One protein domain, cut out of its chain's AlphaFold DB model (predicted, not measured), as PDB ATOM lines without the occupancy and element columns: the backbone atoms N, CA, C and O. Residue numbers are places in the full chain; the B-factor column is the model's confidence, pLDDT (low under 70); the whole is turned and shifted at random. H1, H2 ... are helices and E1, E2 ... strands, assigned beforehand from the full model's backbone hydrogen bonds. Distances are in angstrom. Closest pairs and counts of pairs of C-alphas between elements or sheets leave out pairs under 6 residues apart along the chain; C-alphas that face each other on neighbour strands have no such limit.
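This is residues 200 to 377 of the 380 residues of an uncharacterized protein of Candidatus Margulisbacteria bacterium GWF2_35_9 (UniProt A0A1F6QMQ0). A short horseshoe of stacked turns: seven parallel strands, E1 to E7, stand side by side in a curved sheet along the inside of the arc, and six helices, H1 to H6, stand side by side in a row along the outside. Each turn goes from a strand out to a helix and back to the next strand. The printed part has 178 residues, with strands and helices alternating from E1 to E7; the sheet's order is E1 E2 E3 E4 E5 E6 E7, and the class is mixed, helices and strands. It is compact, with a radius of gyration of the C-alphas of 15.7 A, and elongated, spanning 47 by 29 by 27 A.

Begin at the sheet's edge strand E1, residues 203 to 207, parallel to E2, residues 232 to 236; N 204 and O 232 are 2.8 A apart, within hydrogen-bond range. Next come E3, residues 261 to 265, with N 263 and O 233 at 2.8 A, and E4, residues 290 to 292, with N 264 and O 292 at 2.9 A. Look on to E5, residues 319 to 321, with N 291 and O 319 at 2.9 A; E6, residues 348 to 350, with N 320 and O 348 at 3.0 A; and the other edge strand E7, residues 374 to 376, with N 376 and O 349 at 2.8 A. The sheet is twisted, and the way across it turns by 78 degrees. Now look at H1, residues 213 to 223, and H2, residues 242 to 253: they touch, closest at the C-alphas of Lys 213 and Ala 244, 4.7 A. H2 touches H3, residues 271 to 283, at Glu 253 and Ser 280, C-alphas 5.5 A apart. H4, residues 300 to 310, touches H5, residues 329 to 340, at a shallow tilt of 8 degrees, the same way; the closest C-alphas are those of Asn 300 and Gly 331, 3.9 A. H3 touches H4 at Asp 271 and Gly 302, C-alphas 4.3 A apart, and H5 touches H6, residues 358 to 371, at Asp 329 and Val 360, C-alphas 6.3 A apart. H1 and H6 are on the sheet but only graze it; H2, H4 and H5 are not on it, and H3 only just is not, with 4 pairs of C-alphas within 10 A. In H1 to H6 every O i to N i+4 pair is within hydrogen-bond range. Each helix lies between two parallel neighbour strands in a strand-helix-strand unit, from E1, H1, E2 to E6, H6, E7, and each crossover is right-handed.

Find C-alpha 203 at (-80.462, 117.162, 42.474); from there E1 runs 13.2 A to C-alpha 207. E2 covers 13.1 A and E3 12.7 A; E4 to E7 have 3 residues each. H6, the longest helix, begins at C-alpha 358 at (-109.654, 105.962, 22.726) and runs 20.0 A; H3 runs 18.3 A, H5 16.7 A, H2 16.6 A, H1 15.3 A and H4 15.1 A. E7 ends at C-alpha 376 at (-101.653, 111.084, 34.232).

The farthest C-alphas, those of Lys 226 and Glu 359, are 50.3 A apart. The printed part has no cut, and no link is long. Mean pLDDT of the printed part is 84.8; 16 residues are under 70, among them 200 to 202, 208 to 210 and 237 to 239.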
ATOM      1  N   PRO A 200     -75.197 121.640  48.977       40.19
ATOM      2  CA  PRO A 200     -76.342 121.176  49.762       40.19
ATOM      3  C   PRO A 200     -77.462 120.521  48.930       40.19
ATOM      4  O   PRO A 200     -78.513 120.204  49.484       40.19
ATOM      5  N   PHE A 201     -77.289 120.313  47.618       45.44
ATOM      6  CA  PHE A 201     -78.377 119.857  46.741       45.44
ATOM      7  C   PHE A 201     -78.217 118.394  46.303       45.44
ATOM      8  O   PHE A 201     -77.187 117.999  45.765       45.44
ATOM      9  N   ALA A 202     -79.275 117.601  46.502       62.56
ATOM     10  CA  ALA A 202     -79.374 116.209  46.053       62.56
ATOM     11  C   ALA A 202     -79.660 116.067  44.541       62.56
ATOM     12  O   ALA A 202     -79.586 114.966  44.000       62.56
ATOM     13  N   ASN A 203     -79.957 117.172  43.845       71.81
ATOM     14  CA  ASN A 203     -80.462 117.162  42.474       71.81
ATOM     15  C   ASN A 203     -79.582 118.018  41.551       71.81
ATOM     16  O   ASN A 203     -79.250 119.154  41.891       71.81
ATOM     17  N   VAL A 204     -79.258 117.494  40.367       78.25
ATOM     18  CA  VAL A 204     -78.577 118.208  39.279       78.25
ATOM     19  C   VAL A 204     -79.496 118.276  38.068       78.25
ATOM     20  O   VAL A 204     -79.980 117.250  37.602       78.25
ATOM     21  N   THR A 205     -79.674 119.476  37.524       77.31
ATOM     22  CA  THR A 205     -80.424 119.700  36.288       77.31
ATOM     23  C   THR A 205     -79.555 120.455  35.293       77.31
ATOM     24  O   THR A 205     -78.968 121.486  35.627       77.31
ATOM     25  N   ILE A 206     -79.474 119.944  34.067       74.38
ATOM     26  CA  ILE A 206     -78.796 120.576  32.935       74.38
ATOM     27  C   ILE A 206     -79.851 120.864  31.875       74.38
ATOM     28  O   ILE A 206     -80.561 119.955  31.457       74.38
ATOM     29  N   GLU A 207     -79.956 122.112  31.421       73.31
ATOM     30  CA  GLU A 207     -80.982 122.516  30.460       73.31
ATOM     31  C   GLU A 207     -80.413 123.317  29.288       73.31
ATOM     32  O   GLU A 207     -79.540 124.165  29.470       73.31
ATOM     33  N   GLY A 208     -80.947 123.077  28.086       56.16
ATOM     34  CA  GLY A 208     -80.751 123.957  26.933       56.16
ATOM     35  C   GLY A 208     -79.334 123.953  26.360       56.16
ATOM     36  O   GLY A 208     -78.911 124.951  25.777       56.16
ATOM     37  N   VAL A 209     -78.587 122.857  26.519       61.75
ATOM     38  CA  VAL A 209     -77.205 122.746  26.031       61.75
ATOM     39  C   VAL A 209     -77.032 121.571  25.076       61.75
ATOM     40  O   VAL A 209     -77.707 120.551  25.172       61.75
ATOM     41  N   THR A 210     -76.050 121.653  24.179       69.38
ATOM     42  CA  THR A 210     -75.517 120.442  23.538       69.38
ATOM     43  C   THR A 210     -74.777 119.632  24.595       69.38
ATOM     44  O   THR A 210     -73.784 120.117  25.147       69.38
ATOM     45  N   PHE A 211     -75.254 118.430  24.898       72.88
ATOM     46  CA  PHE A 211     -74.663 117.531  25.879       72.88
ATOM     47  C   PHE A 211     -73.677 116.598  25.171       72.88
ATOM     48  O   PHE A 211     -74.037 115.587  24.579       72.88
ATOM     49  N   ASN A 212     -72.416 117.015  25.145       68.56
ATOM     50  CA  ASN A 212     -71.334 116.313  24.466       68.56
ATOM     51  C   ASN A 212     -70.514 115.474  25.459       68.56
ATOM     52  O   ASN A 212     -70.680 115.571  26.679       68.56
ATOM     53  N   LYS A 213     -69.563 114.704  24.928       72.12
ATOM     54  CA  LYS A 213     -68.603 113.907  25.704       72.12
ATOM     55  C   LYS A 213     -67.968 114.654  26.885       72.12
ATOM     56  O   LYS A 213     -67.811 114.078  27.959       72.12
ATOM     57  N   GLU A 214     -67.570 115.910  26.699       70.12
ATOM     58  CA  GLU A 214     -66.888 116.701  27.734       70.12
ATOM     59  C   GLU A 214     -67.811 116.986  28.923       70.12
ATOM     60  O   GLU A 214     -67.428 116.769  30.073       70.12
ATOM     61  N   LYS A 215     -69.052 117.404  28.649       72.19
ATOM     62  CA  LYS A 215     -70.077 117.632  29.678       72.19
ATOM     63  C   LYS A 215     -70.486 116.336  30.368       72.19
ATOM     64  O   LYS A 215     -70.593 116.326  31.591       72.19
ATOM     65  N   ALA A 216     -70.643 115.249  29.613       73.88
ATOM     66  CA  ALA A 216     -70.926 113.932  30.175       73.88
ATOM     67  C   ALA A 216     -69.802 113.473  31.114       73.88
ATOM     68  O   ALA A 216     -70.064 113.105  32.253       73.88
ATOM     69  N   THR A 217     -68.539 113.610  30.699       71.94
ATOM     70  CA  THR A 217     -67.372 113.281  31.540       71.94
ATOM     71  C   THR A 217     -67.339 114.132  32.814       71.94
ATOM     72  O   THR A 217     -67.068 113.618  33.897       71.94
ATOM     73  N   GLY A 218     -67.641 115.430  32.703       68.69
ATOM     74  CA  GLY A 218     -67.731 116.327  33.855       68.69
ATOM     75  C   GLY A 218     -68.837 115.932  34.838       68.69
ATOM     76  O   GLY A 218     -68.614 115.950  36.047       68.69
ATOM     77  N   LEU A 219     -69.998 115.516  34.327       76.06
ATOM     78  CA  LEU A 219     -71.094 114.994  35.143       76.06
ATOM     79  C   LEU A 219     -70.677 113.724  35.894       76.06
ATOM     80  O   LEU A 219     -70.914 113.636  37.095       76.06
ATOM     81  N   VAL A 220     -70.017 112.776  35.220       73.56
ATOM     82  CA  VAL A 220     -69.500 111.558  35.865       73.56
ATOM     83  C   VAL A 220     -68.543 111.907  36.999       73.56
ATOM     84  O   VAL A 220     -68.692 111.399  38.107       73.56
ATOM     85  N   ALA A 221     -67.604 112.826  36.759       69.94
ATOM     86  CA  ALA A 221     -66.666 113.266  37.786       69.94
ATOM     87  C   ALA A 221     -67.372 113.903  38.995       69.94
ATOM     88  O   ALA A 221     -66.957 113.678  40.130       69.94
ATOM     89  N   ALA A 222     -68.441 114.675  38.768       68.06
ATOM     90  CA  ALA A 222     -69.217 115.299  39.836       68.06
ATOM     91  C   ALA A 222     -70.040 114.276  40.639       68.06
ATOM     92  O   ALA A 222     -70.027 114.315  41.869       68.06
ATOM     93  N   LEU A 223     -70.730 113.357  39.955       74.31
ATOM     94  CA  LEU A 223     -71.606 112.363  40.579       74.31
ATOM     95  C   LEU A 223     -70.829 111.297  41.352       74.31
ATOM     96  O   LEU A 223     -71.247 110.943  42.449       74.31
ATOM     97  N   LEU A 224     -69.693 110.844  40.814       76.88
ATOM     98  CA  LEU A 224     -68.849 109.813  41.427       76.88
ATOM     99  C   LEU A 224     -67.808 110.381  42.403       76.88
ATOM    100  O   LEU A 224     -66.996 109.641  42.961       76.88
ATOM    101  N   HIS A 225     -67.786 111.696  42.624       76.12
ATOM    102  CA  HIS A 225     -66.898 112.268  43.627       76.12
ATOM    103  C   HIS A 225     -67.265 111.725  45.017       76.12
ATOM    104  O   HIS A 225     -68.428 111.737  45.401       76.12
ATOM    105  N   LYS A 226     -66.276 111.331  45.828       70.62
ATOM    106  CA  LYS A 226     -66.479 110.710  47.160       70.62
ATOM    107  C   LYS A 226     -67.379 111.487  48.136       70.62
ATOM    108  O   LYS A 226     -67.924 110.911  49.067       70.62
ATOM    109  N   ASN A 227     -67.496 112.802  47.946       67.62
ATOM    110  CA  ASN A 227     -68.340 113.682  48.764       67.62
ATOM    111  C   ASN A 227     -69.659 114.057  48.065       67.62
ATOM    112  O   ASN A 227     -70.351 114.969  48.518       67.62
ATOM    113  N   SER A 228     -69.976 113.424  46.934       69.56
ATOM    114  CA  SER A 228     -71.206 113.660  46.190       69.56
ATOM    115  C   SER A 228     -72.403 113.207  47.018       69.56
ATOM    116  O   SER A 228     -72.453 112.091  47.529       69.56
ATOM    117  N   ARG A 229     -73.377 114.105  47.153       71.81
ATOM    118  CA  ARG A 229     -74.699 113.814  47.727       71.81
ATOM    119  C   ARG A 229     -75.800 113.856  46.672       71.81
ATOM    120  O   ARG A 229     -76.976 113.781  47.015       71.81
ATOM    121  N   ILE A 230     -75.420 114.018  45.408       79.44
ATOM    122  CA  ILE A 230     -76.357 114.082  44.295       79.44
ATOM    123  C   ILE A 230     -76.890 112.676  44.080       79.44
ATOM    124  O   ILE A 230     -76.097 111.761  43.954       79.44
ATOM    125  N   ASN A 231     -78.201 112.515  44.039       85.94
ATOM    126  CA  ASN A 231     -78.879 111.251  43.768       85.94
ATOM    127  C   ASN A 231     -80.021 111.428  42.751       85.94
ATOM    128  O   ASN A 231     -80.826 110.520  42.547       85.94
ATOM    129  N   SER A 232     -80.102 112.594  42.113       88.12
ATOM    130  CA  SER A 232     -81.091 112.913  41.093       88.12
ATOM    131  C   SER A 232     -80.432 113.697  39.972       88.12
ATOM    132  O   SER A 232     -79.762 114.701  40.224       88.12
ATOM    133  N   PHE A 233     -80.647 113.259  38.735       90.19
ATOM    134  CA  PHE A 233     -80.128 113.919  37.545       90.19
ATOM    135  C   PHE A 233     -81.217 114.104  36.488       90.19
ATOM    136  O   PHE A 233     -81.878 113.135  36.123       90.19
ATOM    137  N   ASP A 234     -81.328 115.329  35.976       84.25
ATOM    138  CA  ASP A 234     -82.188 115.701  34.856       84.25
ATOM    139  C   ASP A 234     -81.390 116.383  33.740       84.25
ATOM    140  O   ASP A 234     -80.686 117.372  33.964       84.25
ATOM    141  N   LEU A 235     -81.573 115.912  32.510       81.31
ATOM    142  CA  LEU A 235     -81.114 116.569  31.292       81.31
ATOM    143  C   LEU A 235     -82.321 117.021  30.469       81.31
ATOM    144  O   LEU A 235     -83.067 116.200  29.948       81.31
ATOM    145  N   ILE A 236     -82.528 118.326  30.338       76.25
ATOM    146  CA  ILE A 236     -83.748 118.912  29.772       76.25
ATOM    147  C   ILE A 236     -83.418 119.669  28.488       76.25
ATOM    148  O   ILE A 236     -82.452 120.433  28.435       76.25
ATOM    149  N   ARG A 237     -84.228 119.490  27.437       61.84
ATOM    150  CA  ARG A 237     -84.149 120.264  26.179       61.84
ATOM    151  C   ARG A 237     -82.720 120.352  25.625       61.84
ATOM    152  O   ARG A 237     -82.274 121.408  25.183       61.84
ATOM    153  N   SER A 238     -81.990 119.246  25.720       62.41
ATOM    154  CA  SER A 238     -80.561 119.176  25.425       62.41
ATOM    155  C   SER A 238     -80.301 118.053  24.432       62.41
ATOM    156  O   SER A 238     -80.739 116.926  24.643       62.41
ATOM    157  N   HIS A 239     -79.583 118.354  23.351       69.31
ATOM    158  CA  HIS A 239     -79.199 117.350  22.361       69.31
ATOM    159  C   HIS A 239     -77.958 116.602  22.850       69.31
ATOM    160  O   HIS A 239     -76.887 117.210  22.960       69.31
ATOM    161  N   SER A 240     -78.085 115.301  23.109       71.44
ATOM    162  CA  SER A 240     -76.959 114.443  23.497       71.44
ATOM    163  C   SER A 240     -76.268 113.856  22.270       71.44
ATOM    164  O   SER A 240     -76.944 113.479  21.319       71.44
ATOM    165  N   THR A 241     -74.935 113.798  22.261       70.31
ATOM    166  CA  THR A 241     -74.212 112.998  21.253       70.31
ATOM    167  C   THR A 241     -74.210 111.524  21.656       70.31
ATOM    168  O   THR A 241     -74.340 111.222  22.843       70.31
ATOM    169  N   ASP A 242     -74.009 110.616  20.702       73.00
ATOM    170  CA  ASP A 242     -73.935 109.172  20.970       73.00
ATOM    171  C   ASP A 242     -72.873 108.860  22.038       73.00
ATOM    172  O   ASP A 242     -73.137 108.134  22.993       73.00
ATOM    173  N   GLU A 243     -71.707 109.517  21.981       73.00
ATOM    174  CA  GLU A 243     -70.657 109.334  22.991       73.00
ATOM    175  C   GLU A 243     -71.061 109.848  24.378       73.00
ATOM    176  O   GLU A 243     -70.542 109.379  25.390       73.00
ATOM    177  N   ALA A 244     -71.943 110.846  24.452       75.88
ATOM    178  CA  ALA A 244     -72.465 111.317  25.726       75.88
ATOM    179  C   ALA A 244     -73.453 110.304  26.322       75.88
ATOM    180  O   ALA A 244     -73.421 110.085  27.530       75.88
ATOM    181  N   ILE A 245     -74.280 109.657  25.490       81.44
ATOM    182  CA  ILE A 245     -75.177 108.569  25.908       81.44
ATOM    183  C   ILE A 245     -74.381 107.344  26.367       81.44
ATOM    184  O   ILE A 245     -74.714 106.773  27.407       81.44
ATOM    185  N   ASP A 246     -73.293 106.996  25.676       78.62
ATOM    186  CA  ASP A 246     -72.366 105.944  26.113       78.62
ATOM    187  C   ASP A 246     -71.813 106.240  27.516       78.62
ATOM    188  O   ASP A 246     -71.851 105.391  28.403       78.62
ATOM    189  N   ILE A 247     -71.357 107.472  27.760       76.38
ATOM    190  CA  ILE A 247     -70.804 107.869  29.065       76.38
ATOM    191  C   ILE A 247     -71.875 107.881  30.163       76.38
ATOM    192  O   ILE A 247     -71.589 107.510  31.301       76.38
ATOM    193  N   LEU A 248     -73.106 108.297  29.852       87.81
ATOM    194  CA  LEU A 248     -74.221 108.208  30.800       87.81
ATOM    195  C   LEU A 248     -74.560 106.752  31.132       87.81
ATOM    196  O   LEU A 248     -74.837 106.442  32.288       87.81
ATOM    197  N   SER A 249     -74.501 105.865  30.143       84.50
ATOM    198  CA  SER A 249     -74.708 104.426  30.318       84.50
ATOM    199  C   SER A 249     -73.635 103.836  31.244       84.50
ATOM    200  O   SER A 249     -73.961 103.188  32.235       84.50
ATOM    201  N   GLU A 250     -72.362 104.182  31.018       81.81
ATOM    202  CA  GLU A 250     -71.244 103.788  31.889       81.81
ATOM    203  C   GLU A 250     -71.380 104.329  33.323       81.81
ATOM    204  O   GLU A 250     -71.067 103.629  34.285       81.81
ATOM    205  N   LEU A 251     -71.859 105.565  33.489       84.56
ATOM    206  CA  LEU A 251     -72.155 106.145  34.801       84.56
ATOM    207  C   LEU A 251     -73.247 105.362  35.533       84.56
ATOM    208  O   LEU A 251     -73.115 105.119  36.727       84.56
ATOM    209  N   ILE A 252     -74.333 105.005  34.846       89.88
ATOM    210  CA  ILE A 252     -75.437 104.232  35.429       89.88
ATOM    211  C   ILE A 252     -74.962 102.823  35.808       89.88
ATOM    212  O   ILE A 252     -75.406 102.282  36.813       89.88
ATOM    213  N   GLU A 253     -74.044 102.234  35.047       86.88
ATOM    214  CA  GLU A 253     -73.483 100.917  35.360       86.88
ATOM    215  C   GLU A 253     -72.500 100.923  36.539       86.88
ATOM    216  O   GLU A 253     -72.173  99.863  37.068       86.88
ATOM    217  N   HIS A 254     -72.009 102.095  36.947       83.94
ATOM    218  CA  HIS A 254     -70.967 102.212  37.959       83.94
ATOM    219  C   HIS A 254     -71.489 101.904  39.373       83.94
ATOM    220  O   HIS A 254     -72.499 102.461  39.794       83.94
ATOM    221  N   ASP A 255     -70.750 101.101  40.148       84.50
ATOM    222  CA  ASP A 255     -71.153 100.674  41.503       84.50
ATOM    223  C   ASP A 255     -71.363 101.853  42.475       84.50
ATOM    224  O   ASP A 255     -72.265 101.832  43.310       84.50
ATOM    225  N   ASP A 256     -70.555 102.909  42.339       82.19
ATOM    226  CA  ASP A 256     -70.683 104.138  43.143       82.19
ATOM    227  C   ASP A 256     -71.802 105.085  42.651       82.19
ATOM    228  O   ASP A 256     -71.979 106.181  43.191       82.19
ATOM    229  N   CYS A 257     -72.560 104.706  41.617       85.94
ATOM    230  CA  CYS A 257     -73.691 105.490  41.137       85.94
ATOM    231  C   CYS A 257     -74.864 105.382  42.114       85.94
ATOM    232  O   CYS A 257     -75.532 104.358  42.234       85.94
ATOM    233  N   ASN A 258     -75.150 106.482  42.799       88.06
ATOM    234  CA  ASN A 258     -76.190 106.581  43.823       88.06
ATOM    235  C   ASN A 258     -77.489 107.231  43.303       88.06
ATOM    236  O   ASN A 258     -78.322 107.670  44.102       88.06
ATOM    237  N   LEU A 259     -77.659 107.341  41.978       92.19
ATOM    238  CA  LEU A 259     -78.842 107.965  41.395       92.19
ATOM    239  C   LEU A 259     -80.095 107.150  41.729       92.19
ATOM    240  O   LEU A 259     -80.202 105.972  41.410       92.19
ATOM    241  N   THR A 260     -81.065 107.819  42.336       94.94
ATOM    242  CA  THR A 260     -82.426 107.334  42.589       94.94
ATOM    243  C   THR A 260     -83.431 107.903  41.585       94.94
ATOM    244  O   THR A 260     -84.503 107.327  41.382       94.94
ATOM    245  N   HIS A 261     -83.079 109.005  40.922       94.69
ATOM    246  CA  HIS A 261     -83.839 109.616  39.841       94.69
ATOM    247  C   HIS A 261     -82.938 109.866  38.629       94.69
ATOM    248  O   HIS A 261     -81.841 110.415  38.767       94.69
ATOM    249  N   PHE A 262     -83.429 109.488  37.450       96.19
ATOM    250  CA  PHE A 262     -82.757 109.715  36.179       96.19
ATOM    251  C   PHE A 262     -83.755 110.193  35.121       96.19
ATOM    252  O   PHE A 262     -84.729 109.501  34.802       96.19
ATOM    253  N   GLY A 263     -83.503 111.380  34.576       95.94
ATOM    254  CA  GLY A 263     -84.349 112.004  33.574       95.94
ATOM    255  C   GLY A 263     -83.562 112.541  32.387       95.94
ATOM    256  O   GLY A 263     -82.562 113.239  32.536       95.94
ATOM    257  N   ILE A 264     -84.051 112.252  31.183       93.06
ATOM    258  CA  ILE A 264     -83.662 112.953  29.957       93.06
ATOM    259  C   ILE A 264     -84.952 113.370  29.265       93.06
ATOM    260  O   ILE A 264     -85.660 112.536  28.710       93.06
ATOM    261  N   MET A 265     -85.270 114.657  29.303       87.12
ATOM    262  CA  MET A 265     -86.514 115.216  28.789       87.12
ATOM    263  C   MET A 265     -86.261 116.071  27.556       87.12
ATOM    264  O   MET A 265     -85.355 116.904  27.553       87.12
ATOM    265  N   PHE A 266     -87.103 115.944  26.529       74.94
ATOM    266  CA  PHE A 266     -86.970 116.731  25.293       74.94
ATOM    267  C   PHE A 266     -85.555 116.659  24.683       74.94
ATOM    268  O   PHE A 266     -85.037 117.659  24.187       74.94
ATOM    269  N   GLY A 267     -84.917 115.486  24.764       67.50
ATOM    270  CA  GLY A 267     -83.521 115.255  24.377       67.50
ATOM    271  C   GLY A 267     -83.335 114.596  23.011       67.50
ATOM    272  O   GLY A 267     -82.207 114.306  22.629       67.50
ATOM    273  N   LEU A 268     -84.434 114.381  22.277       77.56
ATOM    274  CA  LEU A 268     -84.470 113.743  20.956       77.56
ATOM    275  C   LEU A 268     -84.024 112.269  20.944       77.56
ATOM    276  O   LEU A 268     -83.658 111.762  19.890       77.56
ATOM    277  N   LEU A 269     -84.106 111.570  22.083       80.44
ATOM    278  CA  LEU A 269     -83.759 110.145  22.155       80.44
ATOM    279  C   LEU A 269     -84.722 109.290  21.323       80.44
ATOM    280  O   LEU A 269     -85.940 109.483  21.404       80.44
ATOM    281  N   GLY A 270     -84.186 108.343  20.556       80.38
ATOM    282  CA  GLY A 270     -84.937 107.307  19.856       80.38
ATOM    283  C   GLY A 270     -84.972 105.991  20.635       80.38
ATOM    284  O   GLY A 270     -84.524 105.892  21.779       80.38
ATOM    285  N   ASP A 271     -85.536 104.954  20.013       79.31
ATOM    286  CA  ASP A 271     -85.715 103.643  20.651       79.31
ATOM    287  C   ASP A 271     -84.382 102.975  21.034       79.31
ATOM    288  O   ASP A 271     -84.315 102.253  22.029       79.31
ATOM    289  N   LEU A 272     -83.310 103.227  20.271       81.25
ATOM    290  CA  LEU A 272     -81.994 102.637  20.522       81.25
ATOM    291  C   LEU A 272     -81.317 103.257  21.747       81.25
ATOM    292  O   LEU A 272     -80.782 102.530  22.579       81.25
ATOM    293  N   GLU A 273     -81.369 104.580  21.886       83.81
ATOM    294  CA  GLU A 273     -80.785 105.264  23.039       83.81
ATOM    295  C   GLU A 273     -81.550 104.900  24.319       83.81
ATOM    296  O   GLU A 273     -80.938 104.653  25.358       83.81
ATOM    297  N   ILE A 274     -82.882 104.779  24.239       93.88
ATOM    298  CA  ILE A 274     -83.703 104.281  25.352       93.88
ATOM    299  C   ILE A 274     -83.322 102.851  25.721       93.88
ATOM    300  O   ILE A 274     -83.151 102.562  26.904       93.88
ATOM    301  N   LYS A 275     -83.150 101.969  24.731       91.25
ATOM    302  CA  LYS A 275     -82.691 100.601  24.974       91.25
ATOM    303  C   LYS A 275     -81.385 100.585  25.760       91.25
ATOM    304  O   LYS A 275     -81.309  99.900  26.774       91.25
ATOM    305  N   MET A 276     -80.384 101.336  25.301       85.25
ATOM    306  CA  MET A 276     -79.062 101.372  25.930       85.25
ATOM    307  C   MET A 276     -79.148 101.820  27.387       85.25
ATOM    308  O   MET A 276     -78.680 101.112  28.274       85.25
ATOM    309  N   LEU A 277     -79.834 102.936  27.648       92.69
ATOM    310  CA  LEU A 277     -80.003 103.454  29.005       92.69
ATOM    311  C   LEU A 277     -80.729 102.450  29.910       92.69
ATOM    312  O   LEU A 277     -80.329 102.246  31.052       92.69
ATOM    313  N   ILE A 278     -81.779 101.797  29.408       94.75
ATOM    314  CA  ILE A 278     -82.527 100.796  30.172       94.75
ATOM    315  C   ILE A 278     -81.695  99.536  30.448       94.75
ATOM    316  O   ILE A 278     -81.734  99.018  31.565       94.75
ATOM    317  N   GLU A 279     -80.932  99.041  29.471       87.56
ATOM    318  CA  GLU A 279     -80.029  97.903  29.669       87.56
ATOM    319  C   GLU A 279     -78.976  98.221  30.741       87.56
ATOM    320  O   GLU A 279     -78.776  97.411  31.649       87.56
ATOM    321  N   SER A 280     -78.402  99.425  30.729       86.38
ATOM    322  CA  SER A 280     -77.461  99.880  31.760       86.38
ATOM    323  C   SER A 280     -78.086  99.970  33.156       86.38
ATOM    324  O   SER A 280     -77.465  99.560  34.138       86.38
ATOM    325  N   ILE A 281     -79.340 100.428  33.267       91.75
ATOM    326  CA  ILE A 281     -80.080 100.442  34.543       91.75
ATOM    327  C   ILE A 281     -80.252  99.021  35.090       91.75
ATOM    328  O   ILE A 281     -80.039  98.786  36.278       91.75
ATOM    329  N   LYS A 282     -80.612  98.061  34.230       86.62
ATOM    330  CA  LYS A 282     -80.778  96.654  34.626       86.62
ATOM    331  C   LYS A 282     -79.461  96.025  35.092       86.62
ATOM    332  O   LYS A 282     -79.478  95.179  35.984       86.62
ATOM    333  N   ILE A 283     -78.337  96.426  34.495       83.75
ATOM    334  CA  ILE A 283     -77.009  95.884  34.802       83.75
ATOM    335  C   ILE A 283     -76.469  96.419  36.135       83.75
ATOM    336  O   ILE A 283     -76.056  95.613  36.969       83.75
ATOM    337  N   GLY A 284     -76.446  97.742  36.335       75.88
ATOM    338  CA  GLY A 284     -75.701  98.348  37.447       75.88
ATOM    339  C   GLY A 284     -76.560  99.018  38.513       75.88
ATOM    340  O   GLY A 284     -76.545  98.611  39.677       75.88
ATOM    341  N   ASN A 285     -77.325 100.049  38.148       74.69
ATOM    342  CA  ASN A 285     -77.996 100.884  39.144       74.69
ATOM    343  C   ASN A 285     -79.410 100.392  39.498       74.69
ATOM    344  O   ASN A 285     -80.424 100.811  38.937       74.69
ATOM    345  N   LYS A 286     -79.466  99.577  40.554       83.56
ATOM    346  CA  LYS A 286     -80.710  99.081  41.172       83.56
ATOM    347  C   LYS A 286     -81.399 100.094  42.103       83.56
ATOM    348  O   LYS A 286     -82.464  99.802  42.649       83.56
ATOM    349  N   LEU A 287     -80.804 101.270  42.320       91.31
ATOM    350  CA  LEU A 287     -81.321 102.313  43.213       91.31
ATOM    351  C   LEU A 287     -82.334 103.233  42.528       91.31
ATOM    352  O   LEU A 287     -83.064 103.941  43.226       91.31
ATOM    353  N   ILE A 288     -82.408 103.219  41.193       95.06
ATOM    354  CA  ILE A 288     -83.334 104.059  40.432       95.06
ATOM    355  C   ILE A 288     -84.786 103.706  40.771       95.06
ATOM    356  O   ILE A 288     -85.263 102.587  40.576       95.06
ATOM    357  N   GLN A 289     -85.507 104.714  41.261       96.81
ATOM    358  CA  GLN A 289     -86.929 104.657  41.597       96.81
ATOM    359  C   GLN A 289     -87.777 105.551  40.693       96.81
ATOM    360  O   GLN A 289     -88.998 105.387  40.646       96.81
ATOM    361  N   SER A 290     -87.162 106.502  39.990       97.88
ATOM    362  CA  SER A 290     -87.862 107.454  39.138       97.88
ATOM    363  C   SER A 290     -87.178 107.596  37.784       97.88
ATOM    364  O   SER A 290     -85.997 107.928  37.724       97.88
ATOM    365  N   LEU A 291     -87.954 107.414  36.714       98.19
ATOM    366  CA  LEU A 291     -87.535 107.613  35.329       98.19
ATOM    367  C   LEU A 291     -88.383 108.687  34.658       98.19
ATOM    368  O   LEU A 291     -89.615 108.649  34.719       98.19
ATOM    369  N   ASN A 292     -87.726 109.622  33.978       98.12
ATOM    370  CA  ASN A 292     -88.405 110.635  33.181       98.12
ATOM    371  C   ASN A 292     -87.786 110.744  31.788       98.12
ATOM    372  O   ASN A 292     -86.769 111.402  31.593       98.12
ATOM    373  N   PHE A 293     -88.441 110.129  30.807       97.94
ATOM    374  CA  PHE A 293     -88.038 110.188  29.403       97.94
ATOM    375  C   PHE A 293     -89.022 110.985  28.545       97.94
ATOM    376  O   PHE A 293     -89.089 110.797  27.329       97.94
ATOM    377  N   SER A 294     -89.800 111.873  29.164       94.19
ATOM    378  CA  SER A 294     -90.840 112.626  28.471       94.19
ATOM    379  C   SER A 294     -90.300 113.539  27.361       94.19
ATOM    380  O   SER A 294     -89.204 114.091  27.438       94.19
ATOM    381  N   GLY A 295     -91.082 113.718  26.298       80.31
ATOM    382  CA  GLY A 295     -90.739 114.619  25.195       80.31
ATOM    383  C   GLY A 295     -89.642 114.114  24.255       80.31
ATOM    384  O   GLY A 295     -89.107 114.912  23.486       80.31
ATOM    385  N   ASN A 296     -89.274 112.834  24.318       87.25
ATOM    386  CA  ASN A 296     -88.340 112.218  23.372       87.25
ATOM    387  C   ASN A 296     -89.062 111.656  22.133       87.25
ATOM    388  O   ASN A 296     -90.248 111.899  21.929       87.25
ATOM    389  N   LEU A 297     -88.334 110.965  21.256       80.81
ATOM    390  CA  LEU A 297     -88.811 110.527  19.942       80.81
ATOM    391  C   LEU A 297     -88.939 108.997  19.816       80.81
ATOM    392  O   LEU A 297     -89.002 108.508  18.688       80.81
ATOM    393  N   PHE A 298     -88.976 108.261  20.931       85.50
ATOM    394  CA  PHE A 298     -89.060 106.798  20.957       85.50
ATOM    395  C   PHE A 298     -90.507 106.277  20.918       85.50
ATOM    396  O   PHE A 298     -91.389 106.729  21.646       85.50
ATOM    397  N   GLY A 299     -90.759 105.292  20.067       83.31
ATOM    398  CA  GLY A 299     -92.085 104.741  19.834       83.31
ATOM    399  C   GLY A 299     -92.383 103.509  20.685       83.31
ATOM    400  O   GLY A 299     -92.143 103.451  21.892       83.31
ATOM    401  N   ASN A 300     -92.977 102.515  20.028       83.50
ATOM    402  CA  ASN A 300     -93.405 101.276  20.672       83.50
ATOM    403  C   ASN A 300     -92.220 100.450  21.187       83.50
ATOM    404  O   ASN A 300     -92.321  99.880  22.270       83.50
ATOM    405  N   ASP A 301     -91.104 100.433  20.458       84.06
ATOM    406  CA  ASP A 301     -89.927  99.635  20.812       84.06
ATOM    407  C   ASP A 301     -89.274 100.167  22.095       84.06
ATOM    408  O   ASP A 301     -89.013  99.412  23.028       84.06
ATOM    409  N   GLY A 302     -89.096 101.487  22.207       86.44
ATOM    410  CA  GLY A 302     -88.640 102.138  23.433       86.44
ATOM    411  C   GLY A 302     -89.570 101.858  24.614       86.44
ATOM    412  O   GLY A 302     -89.103 101.535  25.707       86.44
ATOM    413  N   ALA A 303     -90.889 101.901  24.397       92.88
ATOM    414  CA  ALA A 303     -91.865 101.542  25.425       92.88
ATOM    415  C   ALA A 303     -91.764 100.068  25.854       92.88
ATOM    416  O   ALA A 303     -91.932  99.776  27.038       92.88
ATOM    417  N   GLN A 304     -91.448  99.154  24.930       90.44
ATOM    418  CA  GLN A 304     -91.218  97.745  25.243       90.44
ATOM    419  C   GLN A 304     -89.986  97.557  26.135       90.44
ATOM    420  O   GLN A 304     -90.090  96.879  27.156       90.44
ATOM    421  N   TYR A 305     -88.850  98.190  25.823       94.38
ATOM    422  CA  TYR A 305     -87.659  98.099  26.680       94.38
ATOM    423  C   TYR A 305     -87.939  98.617  28.093       94.38
ATOM    424  O   TYR A 305     -87.554  97.992  29.083       94.38
ATOM    425  N   ILE A 306     -88.674  99.726  28.205       97.81
ATOM    426  CA  ILE A 306     -89.089 100.259  29.504       97.81
ATOM    427  C   ILE A 306     -90.001  99.259  30.222       97.81
ATOM    428  O   ILE A 306     -89.768  98.977  31.395       97.81
ATOM    429  N   ALA A 307     -90.987  98.673  29.537       92.81
ATOM    430  CA  ALA A 307     -91.873  97.660  30.107       92.81
ATOM    431  C   ALA A 307     -91.098  96.454  30.666       92.81
ATOM    432  O   ALA A 307     -91.386  96.010  31.775       92.81
ATOM    433  N   GLU A 308     -90.070  95.975  29.960       90.25
ATOM    434  CA  GLU A 308     -89.199  94.897  30.442       90.25
ATOM    435  C   GLU A 308     -88.511  95.267  31.764       90.25
ATOM    436  O   GLU A 308     -88.516  94.467  32.702       90.25
ATOM    437  N   ALA A 309     -87.980  96.487  31.885       94.38
ATOM    438  CA  ALA A 309     -87.367  96.962  33.128       94.38
ATOM    439  C   ALA A 309     -88.367  97.064  34.291       94.38
ATOM    440  O   ALA A 309     -88.010  96.796  35.435       94.38
ATOM    441  N   LEU A 310     -89.632  97.394  34.017       96.06
ATOM    442  CA  LEU A 310     -90.680  97.437  35.044       96.06
ATOM    443  C   LEU A 310     -91.061  96.053  35.584       96.06
ATOM    444  O   LEU A 310     -91.682  95.976  36.643       96.06
ATOM    445  N   THR A 311     -90.710  94.980  34.874       92.38
ATOM    446  CA  THR A 311     -90.936  93.593  35.315       92.38
ATOM    447  C   THR A 311     -89.722  92.955  35.993       92.38
ATOM    448  O   THR A 311     -89.829  91.840  36.511       92.38
ATOM    449  N   ASP A 312     -88.582  93.650  36.009       92.12
ATOM    450  CA  ASP A 312     -87.354  93.171  36.637       92.12
ATOM    451  C   ASP A 312     -87.477  93.226  38.167       92.12
ATOM    452  O   ASP A 312     -87.701  94.281  38.764       92.12
ATOM    453  N   GLU A 313     -87.317  92.075  38.820       92.12
ATOM    454  CA  GLU A 313     -87.450  91.943  40.273       92.12
ATOM    455  C   GLU A 313     -86.414  92.767  41.052       92.12
ATOM    456  O   GLU A 313     -86.695  93.224  42.170       92.12
ATOM    457  N   ASN A 314     -85.245  92.997  40.444       89.44
ATOM    458  CA  ASN A 314     -84.124  93.709  41.048       89.44
ATOM    459  C   ASN A 314     -84.301  95.224  41.009       89.44
ATOM    460  O   ASN A 314     -83.648  95.933  41.775       89.44
ATOM    461  N   LEU A 315     -85.167  95.726  40.127       93.31
ATOM    462  CA  LEU A 315     -85.422  97.149  39.992       93.31
ATOM    463  C   LEU A 315     -86.563  97.586  40.914       93.31
ATOM    464  O   LEU A 315     -87.451  96.814  41.289       93.31
ATOM    465  N   ASN A 316     -86.527  98.853  41.330       94.75
ATOM    466  CA  ASN A 316     -87.518  99.443  42.232       94.75
ATOM    467  C   ASN A 316     -88.157 100.701  41.635       94.75
ATOM    468  O   ASN A 316     -88.391 101.684  42.341       94.75
ATOM    469  N   ILE A 317     -88.425 100.673  40.328       97.62
ATOM    470  CA  ILE A 317     -88.995 101.800  39.593       97.62
ATOM    471  C   ILE A 317     -90.450 102.014  40.034       97.62
ATOM    472  O   ILE A 317     -91.318 101.164  39.833       97.62
ATOM    473  N   LYS A 318     -90.713 103.173  40.641       97.94
ATOM    474  CA  LYS A 318     -92.015 103.581  41.187       97.94
ATOM    475  C   LYS A 318     -92.659 104.705  40.386       97.94
ATOM    476  O   LYS A 318     -93.882 104.765  40.316       97.94
ATOM    477  N   ASN A 319     -91.860 105.599  39.813       98.12
ATOM    478  CA  ASN A 319     -92.353 106.783  39.117       98.12
ATOM    479  C   ASN A 319     -91.840 106.784  37.681       98.12
ATOM    480  O   ASN A 319     -90.632 106.722  37.456       98.12
ATOM    481  N   VAL A 320     -92.753 106.838  36.716       98.50
ATOM    482  CA  VAL A 320     -92.413 106.737  35.296       98.50
ATOM    483  C   VAL A 320     -93.140 107.824  34.514       98.50
ATOM    484  O   VAL A 320     -94.368 107.879  34.505       98.50
ATOM    485  N   ASN A 321     -92.394 108.680  33.821       98.50
ATOM    486  CA  ASN A 321     -92.962 109.678  32.918       98.50
ATOM    487  C   ASN A 321     -92.483 109.455  31.480       98.50
ATOM    488  O   ASN A 321     -91.319 109.694  31.163       98.50
ATOM    489  N   LEU A 322     -93.411 109.028  30.619       98.31
ATOM    490  CA  LEU A 322     -93.220 108.771  29.186       98.31
ATOM    491  C   LEU A 322     -94.163 109.647  28.352       98.31
ATOM    492  O   LEU A 322     -94.621 109.260  27.277       98.31
ATOM    493  N   SER A 323     -94.539 110.811  28.880       95.69
ATOM    494  CA  SER A 323     -95.434 111.729  28.182       95.69
ATOM    495  C   SER A 323     -94.751 112.266  26.922       95.69
ATOM    496  O   SER A 323     -93.575 112.615  26.970       95.69
ATOM    497  N   LYS A 324     -95.480 112.420  25.812       89.25
ATOM    498  CA  LYS A 324     -94.960 112.993  24.551       89.25
ATOM    499  C   LYS A 324     -93.770 112.231  23.940       89.25
ATOM    500  O   LYS A 324     -92.835 112.869  23.468       89.25
ATOM    501  N   CYS A 325     -93.797 110.898  23.943       84.19
ATOM    502  CA  CYS A 325     -92.702 110.073  23.414       84.19
ATOM    503  C   CYS A 325     -92.955 109.545  21.989       84.19
ATOM    504  O   CYS A 325     -91.995 109.238  21.304       84.19
ATOM    505  N   LYS A 326     -94.205 109.583  21.490       86.25
ATOM    506  CA  LYS A 326     -94.708 108.947  20.239       86.25
ATOM    507  C   LYS A 326     -95.081 107.467  20.391       86.25
ATOM    508  O   LYS A 326     -95.182 106.745  19.399       86.25
ATOM    509  N   ILE A 327     -95.341 107.026  21.618       89.62
ATOM    510  CA  ILE A 327     -95.830 105.674  21.891       89.62
ATOM    511  C   ILE A 327     -97.231 105.536  21.284       89.62
ATOM    512  O   ILE A 327     -98.055 106.441  21.420       89.62
ATOM    513  N   ALA A 328     -97.498 104.424  20.606       85.50
ATOM    514  CA  ALA A 328     -98.815 104.080  20.080       85.50
ATOM    515  C   ALA A 328     -99.388 102.866  20.829       85.50
ATOM    516  O   ALA A 328     -98.813 102.385  21.808       85.50
ATOM    517  N   ASP A 329    -100.525 102.355  20.365       79.88
ATOM    518  CA  ASP A 329    -101.258 101.264  21.018       79.88
ATOM    519  C   ASP A 329    -100.393 100.026  21.309       79.88
ATOM    520  O   ASP A 329    -100.486  99.452  22.389       79.88
ATOM    521  N   ILE A 330     -99.491  99.653  20.394       81.94
ATOM    522  CA  ILE A 330     -98.590  98.502  20.578       81.94
ATOM    523  C   ILE A 330     -97.690  98.698  21.808       81.94
ATOM    524  O   ILE A 330     -97.603  97.811  22.657       81.94
ATOM    525  N   GLY A 331     -97.063  99.869  21.948       77.81
ATOM    526  CA  GLY A 331     -96.238 100.180  23.114       77.81
ATOM    527  C   GLY A 331     -97.059 100.288  24.403       77.81
ATOM    528  O   GLY A 331     -96.603  99.869  25.465       77.81
ATOM    529  N   ALA A 332     -98.301 100.777  24.322       83.56
ATOM    530  CA  ALA A 332     -99.212 100.778  25.467       83.56
ATOM    531  C   ALA A 332     -99.564  99.360  25.937       83.56
ATOM    532  O   ALA A 332     -99.625  99.123  27.144       83.56
ATOM    533  N   PHE A 333     -99.753  98.406  25.020       80.31
ATOM    534  CA  PHE A 333     -99.984  97.007  25.386       80.31
ATOM    535  C   PHE A 333     -98.782  96.382  26.099       80.31
ATOM    536  O   PHE A 333     -98.982  95.625  27.049       80.31
ATOM    537  N   ALA A 334     -97.550  96.738  25.718       82.44
ATOM    538  CA  ALA A 334     -96.355  96.302  26.444       82.44
ATOM    539  C   ALA A 334     -96.349  96.822  27.896       82.44
ATOM    540  O   ALA A 334     -96.131  96.054  28.833       82.44
ATOM    541  N   LEU A 335     -96.674  98.104  28.100       90.50
ATOM    542  CA  LEU A 335     -96.791  98.697  29.439       90.50
ATOM    543  C   LEU A 335     -97.916  98.050  30.264       90.50
ATOM    544  O   LEU A 335     -97.715  97.715  31.429       90.50
ATOM    545  N   LEU A 336     -99.082  97.813  29.655       82.12
ATOM    546  CA  LEU A 336    -100.204  97.113  30.289       82.12
ATOM    547  C   LEU A 336     -99.815  95.703  30.749       82.12
ATOM    548  O   LEU A 336    -100.135  95.321  31.875       82.12
ATOM    549  N   ALA A 337     -99.099  94.950  29.909       80.31
ATOM    550  CA  ALA A 337     -98.596  93.627  30.263       80.31
ATOM    551  C   ALA A 337     -97.619  93.689  31.449       80.31
ATOM    552  O   ALA A 337     -97.679  92.838  32.337       80.31
ATOM    553  N   ALA A 338     -96.772  94.723  31.515       88.12
ATOM    554  CA  ALA A 338     -95.883  94.929  32.653       88.12
ATOM    555  C   ALA A 338     -96.652  95.188  33.959       88.12
ATOM    556  O   ALA A 338     -96.287  94.623  34.984       88.12
ATOM    557  N   PHE A 339     -97.745  95.960  33.944       88.44
ATOM    558  CA  PHE A 339     -98.543  96.238  35.154       88.44
ATOM    559  C   PHE A 339     -99.288  95.013  35.701       88.44
ATOM    560  O   PHE A 339     -99.662  94.975  36.877       88.44
ATOM    561  N   GLU A 340     -99.526  94.001  34.866       84.50
ATOM    562  CA  GLU A 340    -100.081  92.725  35.317       84.50
ATOM    563  C   GLU A 340     -99.031  91.818  35.978       84.50
ATOM    564  O   GLU A 340     -99.396  90.907  36.722       84.50
ATOM    565  N   ASN A 341     -97.740  92.100  35.795       91.19
ATOM    566  CA  ASN A 341     -96.659  91.363  36.437       91.19
ATOM    567  C   ASN A 341     -96.559  91.697  37.940       91.19
ATOM    568  O   ASN A 341     -96.587  92.862  38.336       91.19
ATOM    569  N   VAL A 342     -96.382  90.670  38.778       89.81
ATOM    570  CA  VAL A 342     -96.252  90.797  40.243       89.81
ATOM    571  C   VAL A 342     -95.048  91.643  40.676       89.81
ATOM    572  O   VAL A 342     -95.085  92.273  41.730       89.81
ATOM    573  N   ASN A 343     -94.004  91.698  39.849       90.19
ATOM    574  CA  ASN A 343     -92.791  92.464  40.127       90.19
ATOM    575  C   ASN A 343     -92.933  93.954  39.803       90.19
ATOM    576  O   ASN A 343     -92.046  94.734  40.151       90.19
ATOM    577  N   CYS A 344     -94.030  94.372  39.165       94.12
ATOM    578  CA  CYS A 344     -94.235  95.771  38.830       94.12
ATOM    579  C   CYS A 344     -94.499  96.610  40.085       94.12
ATOM    580  O   CYS A 344     -95.507  96.453  40.775       94.12
ATOM    581  N   LYS A 345     -93.584  97.542  40.369       96.69
ATOM    582  CA  LYS A 345     -93.613  98.407  41.564       96.69
ATOM    583  C   LYS A 345     -94.085  99.835  41.266       96.69
ATOM    584  O   LYS A 345     -94.067 100.676  42.168       96.69
ATOM    585  N   VAL A 346     -94.531 100.107  40.036       98.06
ATOM    586  CA  VAL A 346     -94.980 101.437  39.597       98.06
ATOM    587  C   VAL A 346     -96.146 101.925  40.458       98.06
ATOM    588  O   VAL A 346     -97.088 101.193  40.750       98.06
ATOM    589  N   LYS A 347     -96.060 103.185  40.881       97.69
ATOM    590  CA  LYS A 347     -97.062 103.918  41.662       97.69
ATOM    591  C   LYS A 347     -97.569 105.144  40.926       97.69
ATOM    592  O   LYS A 347     -98.738 105.478  41.074       97.69
ATOM    593  N   THR A 348     -96.723 105.795  40.131       98.06
ATOM    594  CA  THR A 348     -97.120 106.937  39.305       98.06
ATOM    595  C   THR A 348     -96.667 106.736  37.866       98.06
ATOM    596  O   THR A 348     -95.547 106.291  37.604       98.06
ATOM    597  N   LEU A 349     -97.564 107.043  36.932       97.94
ATOM    598  CA  LEU A 349     -97.351 106.864  35.504       97.94
ATOM    599  C   LEU A 349     -97.912 108.060  34.738       97.94
ATOM    600  O   LEU A 349     -99.093 108.373  34.855       97.94
ATOM    601  N   ALA A 350     -97.090 108.707  33.918       98.19
ATOM    602  CA  ALA A 350     -97.524 109.785  33.037       98.19
ATOM    603  C   ALA A 350     -97.336 109.389  31.568       98.19
ATOM    604  O   ALA A 350     -96.229 109.070  31.136       98.19
ATOM    605  N   LEU A 351     -98.439 109.404  30.818       97.44
ATOM    606  CA  LEU A 351     -98.532 108.917  29.440       97.44
ATOM    607  C   LEU A 351     -99.189 109.921  28.477       97.44
ATOM    608  O   LEU A 351     -99.393 109.615  27.302       97.44
ATOM    609  N   SER A 352     -99.506 111.126  28.948       94.81
ATOM    610  CA  SER A 352    -100.154 112.179  28.161       94.81
ATOM    611  C   SER A 352     -99.365 112.575  26.905       94.81
ATOM    612  O   SER A 352     -98.137 112.635  26.910       94.81
ATOM    613  N   GLY A 353    -100.071 112.907  25.820       85.69
ATOM    614  CA  GLY A 353     -99.448 113.365  24.570       85.69
ATOM    615  C   GLY A 353     -98.792 112.261  23.733       85.69
ATOM    616  O   GLY A 353     -97.892 112.553  22.953       85.69
ATOM    617  N   ASN A 354     -99.216 111.011  23.912       91.75
ATOM    618  CA  ASN A 354     -98.867 109.879  23.052       91.75
ATOM    619  C   ASN A 354    -100.028 109.522  22.102       91.75
ATOM    620  O   ASN A 354    -101.148 110.010  22.261       91.75
ATOM    621  N   ASN A 355     -99.758 108.660  21.123       87.56
ATOM    622  CA  ASN A 355    -100.634 108.352  19.990       87.56
ATOM    623  C   ASN A 355    -101.551 107.152  20.282       87.56
ATOM    624  O   ASN A 355    -101.555 106.175  19.534       87.56
ATOM    625  N   PHE A 356    -102.289 107.211  21.390       86.44
ATOM    626  CA  PHE A 356    -103.196 106.133  21.793       86.44
ATOM    627  C   PHE A 356    -104.595 106.308  21.213       86.44
ATOM    628  O   PHE A 356    -105.146 107.414  21.242       86.44
ATOM    629  N   SER A 357    -105.200 105.204  20.779       85.56
ATOM    630  CA  SER A 357    -106.634 105.135  20.501       85.56
ATOM    631  C   SER A 357    -107.460 105.360  21.772       85.56
ATOM    632  O   SER A 357    -106.986 105.192  22.903       85.56
ATOM    633  N   ARG A 358    -108.731 105.741  21.602       88.56
ATOM    634  CA  ARG A 358    -109.654 105.962  22.726       88.56
ATOM    635  C   ARG A 358    -109.815 104.692  23.564       88.56
ATOM    636  O   ARG A 358    -109.847 104.768  24.791       88.56
ATOM    637  N   GLU A 359    -109.879 103.541  22.906       85.94
ATOM    638  CA  GLU A 359    -110.027 102.221  23.513       85.94
ATOM    639  C   GLU A 359    -108.825 101.898  24.410       85.94
ATOM    640  O   GLU A 359    -108.992 101.501  25.565       85.94
ATOM    641  N   VAL A 360    -107.604 102.143  23.924       85.75
ATOM    642  CA  VAL A 360    -106.381 101.929  24.710       85.75
ATOM    643  C   VAL A 360    -106.282 102.907  25.880       85.75
ATOM    644  O   VAL A 360    -105.894 102.497  26.975       85.75
ATOM    645  N   LYS A 361    -106.692 104.173  25.710       90.38
ATOM    646  CA  LYS A 361    -106.750 105.137  26.826       90.38
ATOM    647  C   LYS A 361    -107.688 104.663  27.944       90.38
ATOM    648  O   LYS A 361    -107.329 104.742  29.119       90.38
ATOM    649  N   GLN A 362    -108.862 104.133  27.589       88.75
ATOM    650  CA  GLN A 362    -109.806 103.561  28.558       88.75
ATOM    651  C   GLN A 362    -109.219 102.341  29.274       88.75
ATOM    652  O   GLN A 362    -109.333 102.238  30.496       88.75
ATOM    653  N   LEU A 363    -108.545 101.452  28.538       87.06
ATOM    654  CA  LEU A 363    -107.899 100.273  29.110       87.06
ATOM    655  C   LEU A 363    -106.762 100.647  30.074       87.06
ATOM    656  O   LEU A 363    -106.694 100.105  31.174       87.06
ATOM    657  N   LEU A 364    -105.906 101.605  29.702       90.56
ATOM    658  CA  LEU A 364    -104.853 102.135  30.576       90.56
ATOM    659  C   LEU A 364    -105.432 102.678  31.881       90.56
ATOM    660  O   LEU A 364    -104.926 102.343  32.952       90.56
ATOM    661  N   LYS A 365    -106.510 103.464  31.802       95.19
ATOM    662  CA  LYS A 365    -107.192 104.002  32.981       95.19
ATOM    663  C   LYS A 365    -107.734 102.889  33.879       95.19
ATOM    664  O   LYS A 365    -107.378 102.847  35.053       95.19
ATOM    665  N   ALA A 366    -108.514 101.962  33.322       91.31
ATOM    666  CA  ALA A 366    -109.115 100.867  34.083       91.31
ATOM    667  C   ALA A 366    -108.057  99.971  34.755       91.31
ATOM    668  O   ALA A 366    -108.185  99.621  35.931       91.31
ATOM    669  N   THR A 367    -106.980  99.633  34.040       91.00
ATOM    670  CA  THR A 367    -105.880  98.831  34.591       91.00
ATOM    671  C   THR A 367    -105.128  99.586  35.683       91.00
ATOM    672  O   THR A 367    -104.852  99.010  36.736       91.00
ATOM    673  N   CYS A 368    -104.826 100.873  35.482       94.25
ATOM    674  CA  CYS A 368    -104.144 101.681  36.494       94.25
ATOM    675  C   CYS A 368    -104.991 101.832  37.766       94.25
ATOM    676  O   CYS A 368    -104.463 101.641  38.858       94.25
ATOM    677  N   GLU A 369    -106.299 102.075  37.641       95.38
ATOM    678  CA  GLU A 369    -107.233 102.124  38.776       95.38
ATOM    679  C   GLU A 369    -107.249 100.798  39.549       95.38
ATOM    680  O   GLU A 369    -107.044 100.787  40.763       95.38
ATOM    681  N   LYS A 370    -107.386  99.664  38.845       94.62
ATOM    682  CA  LYS A 370    -107.349  98.317  39.444       94.62
ATOM    683  C   LYS A 370    -106.036  98.036  40.184       94.62
ATOM    684  O   LYS A 370    -106.039  97.342  41.198       94.62
ATOM    685  N   LYS A 371    -104.910  98.536  39.668       92.94
ATOM    686  CA  LYS A 371    -103.568  98.322  40.235       92.94
ATOM    687  C   LYS A 371    -103.160  99.382  41.267       92.94
ATOM    688  O   LYS A 371    -102.093  99.253  41.865       92.94
ATOM    689  N   GLY A 372    -103.976 100.415  41.490       95.06
ATOM    690  CA  GLY A 372    -103.627 101.539  42.363       95.06
ATOM    691  C   GLY A 372    -102.460 102.382  41.832       95.06
ATOM    692  O   GLY A 372    -101.685 102.926  42.619       95.06
ATOM    693  N   ILE A 373    -102.303 102.456  40.508       96.81
ATOM    694  CA  ILE A 373    -101.320 103.304  39.829       96.81
ATOM    695  C   ILE A 373    -101.968 104.663  39.558       96.81
ATOM    696  O   ILE A 373    -103.000 104.756  38.895       96.81
ATOM    697  N   MET A 374    -101.344 105.739  40.033       97.25
ATOM    698  CA  MET A 374    -101.762 107.103  39.728       97.25
ATOM    699  C   MET A 374    -101.384 107.441  38.281       97.25
ATOM    700  O   MET A 374    -100.211 107.657  37.971       97.25
ATOM    701  N   LEU A 375    -102.385 107.472  37.402       96.75
ATOM    702  CA  LEU A 375    -102.216 107.724  35.974       96.75
ATOM    703  C   LEU A 375    -102.462 109.198  35.622       96.75
ATOM    704  O   LEU A 375    -103.541 109.733  35.868       96.75
ATOM    705  N   SER A 376    -101.490 109.823  34.960       95.31
ATOM    706  CA  SER A 376    -101.653 111.084  34.232       95.31
ATOM    707  C   SER A 376    -101.789 110.798  32.736       95.31
ATOM    708  O   SER A 376    -100.808 110.503  32.045       95.31
ATOM    709  N   LEU A 377    -103.025 110.868  32.243       91.06
ATOM    710  CA  LEU A 377    -103.387 110.639  30.848       91.06
ATOM    711  C   LEU A 377    -104.512 111.599  30.443       91.06
ATOM    712  O   LEU A 377    -105.563 111.626  31.082       91.06
TER     713      LEU A 377